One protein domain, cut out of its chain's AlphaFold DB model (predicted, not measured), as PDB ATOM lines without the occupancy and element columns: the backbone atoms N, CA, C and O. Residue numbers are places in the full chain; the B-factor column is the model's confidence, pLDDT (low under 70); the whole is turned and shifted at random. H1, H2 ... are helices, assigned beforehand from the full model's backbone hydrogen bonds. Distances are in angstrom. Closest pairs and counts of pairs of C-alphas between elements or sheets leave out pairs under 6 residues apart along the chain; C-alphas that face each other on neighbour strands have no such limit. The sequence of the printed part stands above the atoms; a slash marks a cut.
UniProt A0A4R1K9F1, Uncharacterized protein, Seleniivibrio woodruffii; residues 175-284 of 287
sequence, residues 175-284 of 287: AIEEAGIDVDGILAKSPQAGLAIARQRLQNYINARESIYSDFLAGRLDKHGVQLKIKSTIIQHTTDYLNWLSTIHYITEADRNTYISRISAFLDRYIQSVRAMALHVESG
ATOM      1  N   ALA A 175     -25.336  -9.119 -54.510       92.75
ATOM      2  CA  ALA A 175     -25.389  -8.174 -53.396       92.75
ATOM      3  C   ALA A 175     -26.571  -7.192 -53.517       92.75
ATOM      4  O   ALA A 175     -27.237  -6.902 -52.522       92.75
ATOM      5  N   ILE A 176     -26.857  -6.698 -54.721       93.44
ATOM      6  CA  ILE A 176     -27.986  -5.793 -54.962       93.44
ATOM      7  C   ILE A 176     -29.309  -6.564 -54.883       93.44
ATOM      8  O   ILE A 176     -30.197  -6.181 -54.126       93.44
ATOM      9  N   GLU A 177     -29.436  -7.656 -55.632       91.12
ATOM     10  CA  GLU A 177     -30.711  -8.345 -55.853       91.12
ATOM     11  C   GLU A 177     -31.152  -9.187 -54.651       91.12
ATOM     12  O   GLU A 177     -32.312  -9.131 -54.246       91.12
ATOM     13  N   GLU A 178     -30.232  -9.934 -54.036       92.25
ATOM     14  CA  GLU A 178     -30.568 -10.898 -52.979       92.25
ATOM     15  C   GLU A 178     -30.363 -10.322 -51.573       92.25
ATOM     16  O   GLU A 178     -31.060 -10.706 -50.628       92.25
ATOM     17  N   ALA A 179     -29.420  -9.388 -51.409       92.56
ATOM     18  CA  ALA A 179     -29.148  -8.754 -50.118       92.56
ATOM     19  C   ALA A 179     -29.777  -7.357 -49.982       92.56
ATOM     20  O   ALA A 179     -30.047  -6.916 -48.861       92.56
ATOM     21  N   GLY A 180     -30.084  -6.677 -51.090       93.56
ATOM     22  CA  GLY A 180     -30.575  -5.299 -51.078       93.56
ATOM     23  C   GLY A 180     -29.510  -4.289 -50.656       93.56
ATOM     24  O   GLY A 180     -29.847  -3.288 -50.031       93.56
ATOM     25  N   ILE A 181     -28.234  -4.579 -50.926       93.69
ATOM     26  CA  ILE A 181     -27.121  -3.676 -50.624       93.69
ATOM     27  C   ILE A 181     -27.110  -2.546 -51.659       93.69
ATOM     28  O   ILE A 181     -27.054  -2.805 -52.861       93.69
ATOM     29  N   ASP A 182     -27.079  -1.295 -51.194       92.25
ATOM     30  CA  ASP A 182     -26.835  -0.118 -52.039       92.25
ATOM     31  C   ASP A 182     -25.352  -0.036 -52.446       92.25
ATOM     32  O   ASP A 182     -24.564   0.757 -51.924       92.25
ATOM     33  N   VAL A 183     -24.943  -0.930 -53.350       90.69
ATOM     34  CA  VAL A 183     -23.553  -1.019 -53.818       90.69
ATOM     35  C   VAL A 183     -23.116   0.289 -54.477       90.69
ATOM     36  O   VAL A 183     -21.989   0.731 -54.261       90.69
ATOM     37  N   ASP A 184     -23.999   0.930 -55.241       89.31
ATOM     38  CA  ASP A 184     -23.666   2.146 -55.982       89.31
ATOM     39  C   ASP A 184     -23.488   3.344 -55.043       89.31
ATOM     40  O   ASP A 184     -22.498   4.071 -55.162       89.31
ATOM     41  N   GLY A 185     -24.360   3.501 -54.042       90.12
ATOM     42  CA  GLY A 185     -24.192   4.509 -52.998       90.12
ATOM     43  C   GLY A 185     -22.950   4.280 -52.134       90.12
ATOM     44  O   GLY A 185     -22.287   5.242 -51.745       90.12
ATOM     45  N   ILE A 186     -22.569   3.024 -51.873       87.81
ATOM     46  CA  ILE A 186     -21.320   2.687 -51.168       87.81
ATOM     47  C   ILE A 186     -20.094   3.049 -52.018       87.81
ATOM     48  O   ILE A 186     -19.166   3.687 -51.514       87.81
ATOM     49  N   LEU A 187     -20.077   2.675 -53.300       85.00
ATOM     50  CA  LEU A 187     -18.962   2.974 -54.205       85.00
ATOM     51  C   LEU A 187     -18.807   4.479 -54.446       85.00
ATOM     52  O   LEU A 187     -17.679   4.962 -54.538       85.00
ATOM     53  N   ALA A 188     -19.905   5.237 -54.470       87.38
ATOM     54  CA  ALA A 188     -19.873   6.692 -54.604       87.38
ATOM     55  C   ALA A 188     -19.133   7.392 -53.447       87.38
ATOM     56  O   ALA A 188     -18.564   8.465 -53.648       87.38
ATOM     57  N   LYS A 189     -19.077   6.781 -52.253       86.31
ATOM     58  CA  LYS A 189     -18.342   7.323 -51.095       86.31
ATOM     59  C   LYS A 189     -16.820   7.225 -51.254       86.31
ATOM     60  O   LYS A 189     -16.105   8.024 -50.655       86.31
ATOM     61  N   SER A 190     -16.318   6.270 -52.047       79.62
ATOM     62  CA  SER A 190     -14.895   6.162 -52.404       79.62
ATOM     63  C   SER A 190     -14.673   5.278 -53.645       79.62
ATOM     64  O   SER A 190     -14.390   4.080 -53.521       79.62
ATOM     65  N   PRO A 191     -14.759   5.853 -54.861       73.25
ATOM     66  CA  PRO A 191     -14.768   5.071 -56.101       73.25
ATOM     67  C   PRO A 191     -13.476   4.282 -56.357       73.25
ATOM     68  O   PRO A 191     -13.516   3.114 -56.738       73.25
ATOM     69  N   GLN A 192     -12.315   4.906 -56.128       69.25
ATOM     70  CA  GLN A 192     -11.017   4.298 -56.444       69.25
ATOM     71  C   GLN A 192     -10.567   3.288 -55.379       69.25
ATOM     72  O   GLN A 192     -10.113   2.196 -55.722       69.25
ATOM     73  N   ALA A 193     -10.725   3.607 -54.090       74.75
ATOM     74  CA  ALA A 193     -10.319   2.694 -53.020       74.75
ATOM     75  C   ALA A 193     -11.312   1.532 -52.848       74.75
ATOM     76  O   ALA A 193     -10.896   0.408 -52.576       74.75
ATOM     77  N   GLY A 194     -12.612   1.775 -53.062       77.62
ATOM     78  CA  GLY A 194     -13.656   0.758 -52.935       77.62
ATOM     79  C   GLY A 194     -13.452  -0.425 -53.882       77.62
ATOM     80  O   GLY A 194     -13.462  -1.574 -53.436       77.62
ATOM     81  N   LEU A 195     -13.182  -0.161 -55.167       81.75
ATOM     82  CA  LEU A 195     -12.969  -1.216 -56.162       81.75
ATOM     83  C   LEU A 195     -11.678  -2.013 -55.912       81.75
ATOM     84  O   LEU A 195     -11.678  -3.237 -56.045       81.75
ATOM     85  N   ALA A 196     -10.587  -1.344 -55.530       84.94
ATOM     86  CA  ALA A 196      -9.325  -2.014 -55.213       84.94
ATOM     87  C   ALA A 196      -9.472  -2.961 -54.007       84.94
ATOM     88  O   ALA A 196      -9.026  -4.109 -54.053       84.94
ATOM     89  N   ILE A 197     -10.166  -2.512 -52.957       85.38
ATOM     90  CA  ILE A 197     -10.449  -3.324 -51.766       85.38
ATOM     91  C   ILE A 197     -11.378  -4.493 -52.109       85.38
ATOM     92  O   ILE A 197     -11.134  -5.614 -51.661       85.38
ATOM     93  N   ALA A 198     -12.416  -4.264 -52.922       85.81
ATOM     94  CA  ALA A 198     -13.317  -5.321 -53.376       85.81
ATOM     95  C   ALA A 198     -12.563  -6.408 -54.160       85.81
ATOM     96  O   ALA A 198     -12.713  -7.591 -53.855       85.81
ATOM     97  N   ARG A 199     -11.678  -6.018 -55.092       89.81
ATOM     98  CA  ARG A 199     -10.788  -6.939 -55.826       89.81
ATOM     99  C   ARG A 199      -9.918  -7.764 -54.883       89.81
ATOM    100  O   ARG A 199      -9.888  -8.987 -54.993       89.81
ATOM    101  N   GLN A 200      -9.240  -7.118 -53.935       90.50
ATOM    102  CA  GLN A 200      -8.372  -7.809 -52.979       90.50
ATOM    103  C   GLN A 200      -9.151  -8.821 -52.126       90.50
ATOM    104  O   GLN A 200      -8.709  -9.953 -51.932       90.50
ATOM    105  N   ARG A 201     -10.327  -8.436 -51.620       90.44
ATOM    106  CA  ARG A 201     -11.169  -9.320 -50.803       90.44
ATOM    107  C   ARG A 201     -11.741 -10.480 -51.607       90.44
ATOM    108  O   ARG A 201     -11.762 -11.596 -51.087       90.44
ATOM    109  N   LEU A 202     -12.144 -10.240 -52.856       92.31
ATOM    110  CA  LEU A 202     -12.574 -11.302 -53.757       92.31
ATOM    111  C   LEU A 202     -11.428 -12.280 -54.034       92.31
ATOM    112  O   LEU A 202     -11.642 -13.482 -53.959       92.31
ATOM    113  N   GLN A 203     -10.203 -11.795 -54.259       92.62
ATOM    114  CA  GLN A 203      -9.046 -12.674 -54.440       92.62
ATOM    115  C   GLN A 203      -8.796 -13.556 -53.207       92.62
ATOM    116  O   GLN A 203      -8.541 -14.752 -53.344       92.62
ATOM    117  N   ASN A 204      -8.918 -12.997 -52.000       92.06
ATOM    118  CA  ASN A 204      -8.800 -13.776 -50.765       92.06
ATOM    119  C   ASN A 204      -9.895 -14.847 -50.660       92.06
ATOM    120  O   ASN A 204      -9.601 -15.980 -50.284       92.06
ATOM    121  N   TYR A 205     -11.137 -14.500 -51.010       93.50
ATOM    122  CA  TYR A 205     -12.239 -15.459 -51.078       93.50
ATOM    123  C   TYR A 205     -11.961 -16.562 -52.104       93.50
ATOM    124  O   TYR A 205     -12.114 -17.730 -51.773       93.50
ATOM    125  N   ILE A 206     -11.510 -16.218 -53.312       92.25
ATOM    126  CA  ILE A 206     -11.173 -17.184 -54.364       92.25
ATOM    127  C   ILE A 206     -10.107 -18.158 -53.858       92.25
ATOM    128  O   ILE A 206     -10.290 -19.364 -53.972       92.25
ATOM    129  N   ASN A 207      -9.040 -17.667 -53.225       91.94
ATOM    130  CA  ASN A 207      -7.995 -18.531 -52.669       91.94
ATOM    131  C   ASN A 207      -8.552 -19.489 -51.596       91.94
ATOM    132  O   ASN A 207      -8.208 -20.671 -51.574       91.94
ATOM    133  N   ALA A 208      -9.434 -18.993 -50.722       93.69
ATOM    134  CA  ALA A 208     -10.107 -19.808 -49.712       93.69
ATOM    135  C   ALA A 208     -11.128 -20.782 -50.320       93.69
ATOM    136  O   ALA A 208     -11.330 -21.864 -49.782       93.69
ATOM    137  N   ARG A 209     -11.768 -20.421 -51.435       92.56
ATOM    138  CA  ARG A 209     -12.649 -21.297 -52.202       92.56
ATOM    139  C   ARG A 209     -11.828 -22.440 -52.790       92.56
ATOM    140  O   ARG A 209     -12.147 -23.582 -52.511       92.56
ATOM    141  N   GLU A 210     -10.739 -22.167 -53.505       91.94
ATOM    142  CA  GLU A 210      -9.903 -23.197 -54.149       91.94
ATOM    143  C   GLU A 210      -9.312 -24.227 -53.162       91.94
ATOM    144  O   GLU A 210      -9.183 -25.408 -53.499       91.94
ATOM    145  N   SER A 211      -9.019 -23.837 -51.916       92.19
ATOM    146  CA  SER A 211      -8.543 -24.787 -50.898       92.19
ATOM    147  C   SER A 211      -9.596 -25.839 -50.516       92.19
ATOM    148  O   SER A 211      -9.243 -26.989 -50.252       92.19
ATOM    149  N   ILE A 212     -10.891 -25.504 -50.597       93.75
ATOM    150  CA  ILE A 212     -12.003 -26.442 -50.360       93.75
ATOM    151  C   ILE A 212     -11.975 -27.575 -51.391       93.75
ATOM    152  O   ILE A 212     -12.255 -28.729 -51.064       93.75
ATOM    153  N   TYR A 213     -11.606 -27.278 -52.638       90.75
ATOM    154  CA  TYR A 213     -11.505 -28.307 -53.670       90.75
ATOM    155  C   TYR A 213     -10.330 -29.248 -53.430       90.75
ATOM    156  O   TYR A 213     -10.454 -30.455 -53.625       90.75
ATOM    157  N   SER A 214      -9.213 -28.715 -52.935       89.75
ATOM    158  CA  SER A 214      -8.082 -29.540 -52.500       89.75
ATOM    159  C   SER A 214      -8.478 -30.503 -51.372       89.75
ATOM    160  O   SER A 214      -8.054 -31.659 -51.374       89.75
ATOM    161  N   ASP A 215      -9.326 -30.069 -50.432       91.50
ATOM    162  CA  ASP A 215      -9.872 -30.933 -49.377       91.50
ATOM    163  C   ASP A 215     -10.793 -32.030 -49.928       91.50
ATOM    164  O   ASP A 215     -10.713 -33.179 -49.488       91.50
ATOM    165  N   PHE A 216     -11.628 -31.699 -50.917       91.31
ATOM    166  CA  PHE A 216     -12.467 -32.671 -51.618       91.31
ATOM    167  C   PHE A 216     -11.635 -33.735 -52.342       91.31
ATOM    168  O   PHE A 216     -11.866 -34.927 -52.152       91.31
ATOM    169  N   LEU A 217     -10.623 -33.329 -53.119       88.19
ATOM    170  CA  LEU A 217      -9.739 -34.264 -53.825       88.19
ATOM    171  C   LEU A 217      -8.960 -35.177 -52.870       88.19
ATOM    172  O   LEU A 217      -8.676 -36.324 -53.206       88.19
ATOM    173  N   ALA A 218      -8.644 -34.692 -51.669       88.88
ATOM    174  CA  ALA A 218      -7.997 -35.480 -50.627       88.88
ATOM    175  C   ALA A 218      -8.964 -36.381 -49.829       88.88
ATOM    176  O   ALA A 218      -8.538 -37.015 -48.864       88.88
ATOM    177  N   GLY A 219     -10.255 -36.412 -50.177       90.50
ATOM    178  CA  GLY A 219     -11.274 -37.209 -49.490       90.50
ATOM    179  C   GLY A 219     -11.654 -36.693 -48.098       90.50
ATOM    180  O   GLY A 219     -12.290 -37.418 -47.338       90.50
ATOM    181  N   ARG A 220     -11.274 -35.457 -47.739       93.69
ATOM    182  CA  ARG A 220     -11.619 -34.837 -46.443       93.69
ATOM    183  C   ARG A 220     -13.031 -34.259 -46.414       93.69
ATOM    184  O   ARG A 220     -13.585 -34.065 -45.335       93.69
ATOM    185  N   LEU A 221     -13.596 -33.961 -47.581       92.81
ATOM    186  CA  LEU A 221     -14.957 -33.458 -47.741       92.81
ATOM    187  C   LEU A 221     -15.711 -34.331 -48.740       92.81
ATOM    188  O   LEU A 221     -15.169 -34.694 -49.782       92.81
ATOM    189  N   ASP A 222     -16.976 -34.614 -48.444       89.69
ATOM    190  CA  ASP A 222     -17.915 -35.127 -49.437       89.69
ATOM    191  C   ASP A 222     -18.548 -33.970 -50.240       89.69
ATOM    192  O   ASP A 222     -18.287 -32.787 -49.992       89.69
ATOM    193  N   LYS A 223     -19.401 -34.298 -51.218       86.88
ATOM    194  CA  LYS A 223     -20.054 -33.293 -52.076       86.88
ATOM    195  C   LYS A 223     -20.845 -32.259 -51.271       86.88
ATOM    196  O   LYS A 223     -20.836 -31.072 -51.594       86.88
ATOM    197  N   HIS A 224     -21.543 -32.704 -50.229       87.69
ATOM    198  CA  HIS A 224     -22.366 -31.821 -49.414       87.69
ATOM    199  C   HIS A 224     -21.507 -30.934 -48.504       87.69
ATOM    200  O   HIS A 224     -21.766 -29.738 -48.375       87.69
ATOM    201  N   GLY A 225     -20.439 -31.494 -47.941       91.31
ATOM    202  CA  GLY A 225     -19.425 -30.803 -47.163       91.31
ATOM    203  C   GLY A 225     -18.757 -29.687 -47.957       91.31
ATOM    204  O   GLY A 225     -18.584 -28.598 -47.417       91.31
ATOM    205  N   VAL A 226     -18.478 -29.895 -49.250       91.56
ATOM    206  CA  VAL A 226     -17.991 -28.829 -50.146       91.56
ATOM    207  C   VAL A 226     -18.980 -27.664 -50.208       91.56
ATOM    208  O   VAL A 226     -18.592 -26.523 -49.959       91.56
ATOM    209  N   GLN A 227     -20.263 -27.929 -50.468       91.06
ATOM    210  CA  GLN A 227     -21.294 -26.886 -50.561       91.06
ATOM    211  C   GLN A 227     -21.443 -26.105 -49.248       91.06
ATOM    212  O   GLN A 227     -21.487 -24.874 -49.253       91.06
ATOM    213  N   LEU A 228     -21.488 -26.811 -48.112       93.00
ATOM    214  CA  LEU A 228     -21.574 -26.188 -46.790       93.00
ATOM    215  C   LEU A 228     -20.331 -25.355 -46.475       93.00
ATOM    216  O   LEU A 228     -20.449 -24.258 -45.921       93.00
ATOM    217  N   LYS A 229     -19.144 -25.838 -46.858       95.12
ATOM    218  CA  LYS A 229     -17.895 -25.110 -46.656       95.12
ATOM    219  C   LYS A 229     -17.857 -23.847 -47.514       95.12
ATOM    220  O   LYS A 229     -17.574 -22.787 -46.962       95.12
ATOM    221  N   ILE A 230     -18.247 -23.916 -48.791       94.12
ATOM    222  CA  ILE A 230     -18.370 -22.739 -49.670       94.12
ATOM    223  C   ILE A 230     -19.323 -21.711 -49.051       94.12
ATOM    224  O   ILE A 230     -18.942 -20.549 -48.919       94.12
ATOM    225  N   LYS A 231     -20.511 -22.128 -48.587       94.12
ATOM    226  CA  LYS A 231     -21.437 -21.233 -47.868       94.12
ATOM    227  C   LYS A 231     -20.771 -20.572 -46.671       94.12
ATOM    228  O   LYS A 231     -20.867 -19.356 -46.527       94.12
ATOM    229  N   SER A 232     -20.115 -21.353 -45.812       95.50
ATOM    230  CA  SER A 232     -19.463 -20.813 -44.616       95.50
ATOM    231  C   SER A 232     -18.396 -19.774 -44.973       95.50
ATOM    232  O   SER A 232     -18.353 -18.712 -44.357       95.50
ATOM    233  N   THR A 233     -17.617 -20.025 -46.029       95.88
ATOM    234  CA  THR A 233     -16.595 -19.107 -46.534       95.88
ATOM    235  C   THR A 233     -17.224 -17.836 -47.109       95.88
ATOM    236  O   THR A 233     -16.775 -16.740 -46.785       95.88
ATOM    237  N   ILE A 234     -18.301 -17.941 -47.899       95.25
ATOM    238  CA  ILE A 234     -19.034 -16.769 -48.411       95.25
ATOM    239  C   ILE A 234     -19.548 -15.916 -47.247       95.25
ATOM    240  O   ILE A 234     -19.329 -14.705 -47.242       95.25
ATOM    241  N   ILE A 235     -20.192 -16.529 -46.248       95.25
ATOM    242  CA  ILE A 235     -20.730 -15.818 -45.078       95.25
ATOM    243  C   ILE A 235     -19.610 -15.135 -44.296       95.25
ATOM    244  O   ILE A 235     -19.763 -13.970 -43.936       95.25
ATOM    245  N   GLN A 236     -18.491 -15.822 -44.060       95.69
ATOM    246  CA  GLN A 236     -17.342 -15.259 -43.354       95.69
ATOM    247  C   GLN A 236     -16.796 -14.026 -44.082       95.69
ATOM    248  O   GLN A 236     -16.768 -12.939 -43.511       95.69
ATOM    249  N   HIS A 237     -16.450 -14.157 -45.365       94.75
ATOM    250  CA  HIS A 237     -15.882 -13.053 -46.145       94.75
ATOM    251  C   HIS A 237     -16.858 -11.879 -46.304       94.75
ATOM    252  O   HIS A 237     -16.453 -10.715 -46.232       94.75
ATOM    253  N   THR A 238     -18.147 -12.176 -46.480       93.44
ATOM    254  CA  THR A 238     -19.215 -11.171 -46.518       93.44
ATOM    255  C   THR A 238     -19.314 -10.438 -45.185       93.44
ATOM    256  O   THR A 238     -19.325  -9.210 -45.156       93.44
ATOM    257  N   THR A 239     -19.342 -11.174 -44.072       94.62
ATOM    258  CA  THR A 239     -19.427 -10.608 -42.721       94.62
ATOM    259  C   THR A 239     -18.225  -9.719 -42.429       94.62
ATOM    260  O   THR A 239     -18.398  -8.589 -41.982       94.62
ATOM    261  N   ASP A 240     -17.015 -10.173 -42.758       93.12
ATOM    262  CA  ASP A 240     -15.787  -9.396 -42.593       93.12
ATOM    263  C   ASP A 240     -15.811  -8.100 -43.412       93.12
ATOM    264  O   ASP A 240     -15.329  -7.058 -42.956       93.12
ATOM    265  N   TYR A 241     -16.370  -8.139 -44.626       91.69
ATOM    266  CA  TYR A 241     -16.458  -6.952 -45.469       91.69
ATOM    267  C   TYR A 241     -17.528  -5.969 -44.992       91.69
ATOM    268  O   TYR A 241     -17.259  -4.772 -44.898       91.69
ATOM    269  N   LEU A 242     -18.712  -6.461 -44.631       93.12
ATOM    270  CA  LEU A 242     -19.789  -5.624 -44.108       93.12
ATOM    271  C   LEU A 242     -19.431  -5.040 -42.729       93.12
ATOM    272  O   LEU A 242     -19.772  -3.894 -42.448       93.12
ATOM    273  N   ASN A 243     -18.685  -5.771 -41.894       94.31
ATOM    274  CA  ASN A 243     -18.097  -5.234 -40.663       94.31
ATOM    275  C   ASN A 243     -17.165  -4.061 -40.965       94.31
ATOM    276  O   ASN A 243     -17.321  -2.999 -40.373       94.31
ATOM    277  N   TRP A 244     -16.246  -4.226 -41.921       91.31
ATOM    278  CA  TRP A 244     -15.360  -3.141 -42.338       91.31
ATOM    279  C   TRP A 244     -16.141  -1.921 -42.846       91.31
ATOM    280  O   TRP A 244     -15.872  -0.813 -42.390       91.31
ATOM    281  N   LEU A 245     -17.145  -2.123 -43.711       91.19
ATOM    282  CA  LEU A 245     -18.020  -1.050 -44.205       91.19
ATOM    283  C   LEU A 245     -18.755  -0.331 -43.064       91.19
ATOM    284  O   LEU A 245     -18.902   0.891 -43.103       91.19
ATOM    285  N   SER A 246     -19.189  -1.066 -42.040       93.56
ATOM    286  CA  SER A 246     -19.827  -0.498 -40.849       93.56
ATOM    287  C   SER A 246     -18.841   0.305 -39.995       93.56
ATOM    288  O   SER A 246     -19.182   1.390 -39.532       93.56
ATOM    289  N   THR A 247     -17.610  -0.187 -39.807       93.00
ATOM    290  CA  THR A 247     -16.557   0.499 -39.036       93.00
ATOM    291  C   THR A 247     -16.155   1.828 -39.665       93.00
ATOM    292  O   THR A 247     -15.910   2.789 -38.948       93.00
ATOM    293  N   ILE A 248     -16.114   1.906 -40.998       90.56
ATOM    294  CA  ILE A 248     -15.825   3.160 -41.714       90.56
ATOM    295  C   ILE A 248     -17.079   4.020 -41.953       90.56
ATOM    296  O   ILE A 248     -17.019   4.994 -42.700       90.56
ATOM    297  N   HIS A 249     -18.215   3.657 -41.346       91.56
ATOM    298  CA  HIS A 249     -19.499   4.366 -41.434       91.56
ATOM    299  C   HIS A 249     -20.079   4.482 -42.853       91.56
ATOM    300  O   HIS A 249     -20.825   5.410 -43.173       91.56
ATOM    301  N   TYR A 250     -19.762   3.528 -43.732       91.94
ATOM    302  CA  TYR A 250     -20.363   3.465 -45.066       91.94
ATOM    303  C   TYR A 250     -21.757   2.839 -45.028       91.94
ATOM    304  O   TYR A 250     -22.579   3.170 -45.880       91.94
ATOM    305  N   ILE A 251     -22.032   2.005 -44.026       93.69
ATOM    306  CA  ILE A 251     -23.351   1.449 -43.697       93.69
ATOM    307  C   ILE A 251     -23.556   1.494 -42.177       93.69
ATOM    308  O   ILE A 251     -22.587   1.654 -41.431       93.69
ATOM    309  N   THR A 252     -24.794   1.343 -41.704       95.88
ATOM    310  CA  THR A 252     -25.071   1.206 -40.265       95.88
ATOM    311  C   THR A 252     -24.892  -0.242 -39.788       95.88
ATOM    312  O   THR A 252     -24.892  -1.184 -40.583       95.88
ATOM    313  N   GLU A 253     -24.793  -0.451 -38.470       96.25
ATOM    314  CA  GLU A 253     -24.782  -1.807 -37.898       96.25
ATOM    315  C   GLU A 253     -26.089  -2.567 -38.165       96.25
ATOM    316  O   GLU A 253     -26.073  -3.788 -38.345       96.25
ATOM    317  N   ALA A 254     -27.217  -1.850 -38.211       96.88
ATOM    318  CA  ALA A 254     -28.512  -2.422 -38.557       96.88
ATOM    319  C   ALA A 254     -28.505  -2.932 -40.005       96.88
ATOM    320  O   ALA A 254     -28.822  -4.101 -40.230       96.88
ATOM    321  N   ASP A 255     -28.038  -2.106 -40.952       96.38
ATOM    322  CA  ASP A 255     -27.889  -2.490 -42.361       96.38
ATOM    323  C   ASP A 255     -26.991  -3.721 -42.497       96.38
ATOM    324  O   ASP A 255     -27.376  -4.711 -43.119       96.38
ATOM    325  N   ARG A 256     -25.819  -3.702 -41.844       96.38
ATOM    326  CA  ARG A 256     -24.881  -4.831 -41.813       96.38
ATOM    327  C   ARG A 256     -25.588  -6.125 -41.408       96.38
ATOM    328  O   ARG A 256     -25.482  -7.129 -42.110       96.38
ATOM    329  N   ASN A 257     -26.298  -6.111 -40.280       96.38
ATOM    330  CA  ASN A 257     -26.975  -7.296 -39.752       96.38
ATOM    331  C   ASN A 257     -28.080  -7.785 -40.706       96.38
ATOM    332  O   ASN A 257     -28.206  -8.990 -40.938       96.38
ATOM    333  N   THR A 258     -28.846  -6.864 -41.300       97.50
ATOM    334  CA  THR A 258     -29.869  -7.186 -42.303       97.50
ATOM    335  C   THR A 258     -29.261  -7.826 -43.550       97.50
ATOM    336  O   THR A 258     -29.748  -8.867 -43.995       97.50
ATOM    337  N   TYR A 259     -28.178  -7.267 -44.092       96.88
ATOM    338  CA  TYR A 259     -27.505  -7.804 -45.275       96.88
ATOM    339  C   TYR A 259     -26.925  -9.201 -45.024       96.88
ATOM    340  O   TYR A 259     -27.144 -10.101 -45.835       96.88
ATOM    341  N   ILE A 260     -26.268  -9.424 -43.878       95.50
ATOM    342  CA  ILE A 260     -25.753 -10.752 -43.489       95.50
ATOM    343  C   ILE A 260     -26.895 -11.775 -43.425       95.50
ATOM    344  O   ILE A 260     -26.780 -12.870 -43.979       95.50
ATOM    345  N   SER A 261     -28.013 -11.416 -42.785       96.31
ATOM    346  CA  SER A 261     -29.177 -12.298 -42.660       96.31
ATOM    347  C   SER A 261     -29.759 -12.677 -44.026       96.31
ATOM    348  O   SER A 261     -29.994 -13.859 -44.290       96.31
ATOM    349  N   ARG A 262     -29.925 -11.699 -44.926       97.19
ATOM    350  CA  ARG A 262     -30.449 -11.925 -46.281       97.19
ATOM    351  C   ARG A 262     -29.534 -12.811 -47.121       97.19
ATOM    352  O   ARG A 262     -30.022 -13.763 -47.728       97.19
ATOM    353  N   ILE A 263     -28.222 -12.566 -47.091       95.06
ATOM    354  CA  ILE A 263     -27.234 -13.386 -47.810       95.06
ATOM    355  C   ILE A 263     -27.241 -14.822 -47.286       95.06
ATOM    356  O   ILE A 263     -27.258 -15.761 -48.081       95.06
ATOM    357  N   SER A 264     -27.296 -15.018 -45.965       94.81
ATOM    358  CA  SER A 264     -27.396 -16.362 -45.388       94.81
ATOM    359  C   SER A 264     -28.664 -17.082 -45.852       94.81
ATOM    360  O   SER A 264     -28.585 -18.229 -46.288       94.81
ATOM    361  N   ALA A 265     -29.818 -16.410 -45.813       93.75
ATOM    362  CA  ALA A 265     -31.087 -16.985 -46.250       93.75
ATOM    363  C   ALA A 265     -31.091 -17.326 -47.751       93.75
ATOM    364  O   ALA A 265     -31.621 -18.365 -48.145       93.75
ATOM    365  N   PHE A 266     -30.496 -16.474 -48.592       94.00
ATOM    366  CA  PHE A 266     -30.289 -16.756 -50.012       94.00
ATOM    367  C   PHE A 266     -29.419 -18.004 -50.219       94.00
ATOM    368  O   PHE A 266     -29.829 -18.918 -50.933       94.00
ATOM    369  N   LEU A 267     -28.268 -18.088 -49.546       93.50
ATOM    370  CA  LEU A 267     -27.357 -19.232 -49.647       93.50
ATOM    371  C   LEU A 267     -28.013 -20.547 -49.215       93.50
ATOM    372  O   LEU A 267     -27.761 -21.584 -49.826       93.50
ATOM    373  N   ASP A 268     -28.860 -20.509 -48.184       91.50
ATOM    374  CA  ASP A 268     -29.632 -21.673 -47.746       91.50
ATOM    375  C   ASP A 268     -30.574 -22.183 -48.840       91.50
ATOM    376  O   ASP A 268     -30.552 -23.373 -49.164       91.50
ATOM    377  N   ARG A 269     -31.340 -21.283 -49.470       90.56
ATOM    378  CA  ARG A 269     -32.202 -21.638 -50.610       90.56
ATOM    379  C   ARG A 269     -31.381 -22.152 -51.793       90.56
ATOM    380  O   ARG A 269     -31.742 -23.156 -52.406       90.56
ATOM    381  N   TYR A 270     -30.264 -21.493 -52.097       87.88
ATOM    382  CA  TYR A 270     -29.421 -21.847 -53.233       87.88
ATOM    383  C   TYR A 270     -28.792 -23.237 -53.073       87.88
ATOM    384  O   TYR A 270     -28.879 -24.054 -53.986       87.88
ATOM    385  N   ILE A 271     -28.245 -23.566 -51.897       88.44
ATOM    386  CA  ILE A 271     -27.697 -24.908 -51.629       88.44
ATOM    387  C   ILE A 271     -28.774 -25.981 -51.736       88.44
ATOM    388  O   ILE A 271     -28.521 -27.033 -52.321       88.44
ATOM    389  N   GLN A 272     -29.971 -25.741 -51.194       86.69
ATOM    390  CA  GLN A 272     -31.078 -26.689 -51.332       86.69
ATOM    391  C   GLN A 272     -31.400 -26.951 -52.809       86.69
ATOM    392  O   GLN A 272     -31.517 -28.110 -53.210       86.69
ATOM    393  N   SER A 273     -31.440 -25.897 -53.630       81.50
ATOM    394  CA  SER A 273     -31.639 -26.013 -55.078       81.50
ATOM    395  C   SER A 273     -30.516 -26.803 -55.755       81.50
ATOM    396  O   SER A 273     -30.787 -27.719 -56.528       81.50
ATOM    397  N   VAL A 274     -29.249 -26.506 -55.449       80.88
ATOM    398  CA  VAL A 274     -28.088 -27.227 -56.002       80.88
ATOM    399  C   VAL A 274     -28.135 -28.712 -55.652       80.88
ATOM    400  O   VAL A 274     -27.883 -29.553 -56.516       80.88
ATOM    401  N   ARG A 275     -28.487 -29.058 -54.411       80.81
ATOM    402  CA  ARG A 275     -28.617 -30.456 -53.977       80.81
ATOM    403  C   ARG A 275     -29.727 -31.184 -54.716       80.81
ATOM    404  O   ARG A 275     -29.502 -32.298 -55.175       80.81
ATOM    405  N   ALA A 276     -30.895 -30.558 -54.849       76.38
ATOM    406  CA  ALA A 276     -32.005 -31.134 -55.601       76.38
ATOM    407  C   ALA A 276     -31.598 -31.418 -57.058       76.38
ATOM    408  O   ALA A 276     -31.838 -32.515 -57.561       76.38
ATOM    409  N   MET A 277     -30.894 -30.478 -57.698       70.56
ATOM    410  CA  MET A 277     -30.382 -30.658 -59.059       70.56
ATOM    411  C   MET A 277     -29.353 -31.788 -59.157       70.56
ATOM    412  O   MET A 277     -29.451 -32.616 -60.057       70.56
ATOM    413  N   ALA A 278     -28.392 -31.856 -58.228       72.19
ATOM    414  CA  ALA A 278     -27.386 -32.917 -58.223       72.19
ATOM    415  C   ALA A 278     -28.033 -34.308 -58.117       72.19
ATOM    416  O   ALA A 278     -27.695 -35.193 -58.896       72.19
ATOM    417  N   LEU A 279     -29.033 -34.469 -57.242       73.12
ATOM    418  CA  LEU A 279     -29.785 -35.722 -57.103       73.12
ATOM    419  C   LEU A 279     -30.571 -36.089 -58.373       73.12
ATOM    420  O   LEU A 279     -30.669 -37.264 -58.727       73.12
ATOM    421  N   HIS A 280     -31.140 -35.109 -59.081       67.69
ATOM    422  CA  HIS A 280     -31.825 -35.356 -60.358       67.69
ATOM    423  C   HIS A 280     -30.858 -35.829 -61.448       67.69
ATOM    424  O   HIS A 280     -31.137 -36.823 -62.113       67.69
ATOM    425  N   VAL A 281     -29.694 -35.185 -61.577       65.00
ATOM    426  CA  VAL A 281     -28.646 -35.602 -62.524       65.00
ATOM    427  C   VAL A 281     -28.132 -37.007 -62.190       65.00
ATOM    428  O   VAL A 281     -28.010 -37.844 -63.078       65.00
ATOM    429  N   GLU A 282     -27.880 -37.294 -60.911       66.38
ATOM    430  CA  GLU A 282     -27.371 -38.595 -60.452       66.38
ATOM    431  C   GLU A 282     -28.382 -39.739 -60.609       66.38
ATOM    432  O   GLU A 282     -27.988 -40.887 -60.798       66.38
ATOM    433  N   SER A 283     -29.684 -39.445 -60.551       64.75
ATOM    434  CA  SER A 283     -30.743 -40.452 -60.711       64.75
ATOM    435  C   SER A 283     -31.088 -40.772 -62.169       64.75
ATOM    436  O   SER A 283     -31.950 -41.613 -62.409       64.75
ATOM    437  N   GLY A 284     -30.445 -40.118 -63.145       54.94
ATOM    438  CA  GLY A 284     -30.727 -40.315 -64.573       54.94
ATOM    439  C   GLY A 284     -32.117 -39.834 -65.012       54.94
ATOM    440  O   GLY A 284     -32.485 -40.003 -66.173       54.94
TER     441      GLY A 284
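Overview. This is residues 175 to 284 of the 287 residues of an uncharacterized protein of Seleniivibrio woodruffii (UniProt A0A4R1K9F1). What shape does the backbone make? Three long helices, H4, H3 and H2, run alternately opposite ways as a shallow trough, with H3 in the middle and H4 and H2 at its sides. Short H1 and the stretch before it cover one end of the trough's hollow side, and residues 279 to 284 stick out at the other end. What is printed, and how compact is it? The printed part has 110 residues with four named helices, H1 to H4 in order, and no named strand; its class is all helix. It is only just loose, close to compact, with a radius of gyration of the C-alphas of 16.2 A and spans of 50 by 25 by 20 A.

Arrangement. What does the longest helix touch? H4, residues 253 to 282, touches H3, residues 223 to 247, closest at the C-alphas of Leu 242 and Arg 256, 5.6 A apart. This helical hairpin has a shallow tilt of 16 degrees, opposite ways. What follows outward? H2, residues 191 to 217, forms a second helical hairpin with H3, a shallow tilt of 22 degrees, opposite ways; their closest C-alphas, Arg 209 and Ile 230, are 6.4 A apart. H2 and H4 are apart. H1, residues 183 to 189, is close to H2 but not clearly touching: their closest C-alphas, Leu 187 and Gly 194, are 5.9 A apart. How complete are the backbones? Every O i to N i+4 pair is within hydrogen-bond range in H3 and H4, against 2 of 3 in H1 and 19 of 23 in H2.

Along the chain. How long are the helices? From first to last C-alpha, H4 measures 43.2 A, H2 39.7 A, H3 36.4 A and H1 10.2 A. Where are the anchors? C-alpha 183 begins H1 at (-23.553, -1.019, -53.818), and C-alpha 282 ends H4 at (-27.371, -38.595, -60.452).

Size, cuts and confidence. How far does it reach? The two C-alphas farthest apart, those of His 249 and Gly 284, are 51.6 A apart. Are there cuts or long links? The printed part has no cut, and the three links between the helices are tight. Where is confidence low? In this model, pLDDT is under 70 at residue 192 and residues 280 to 284.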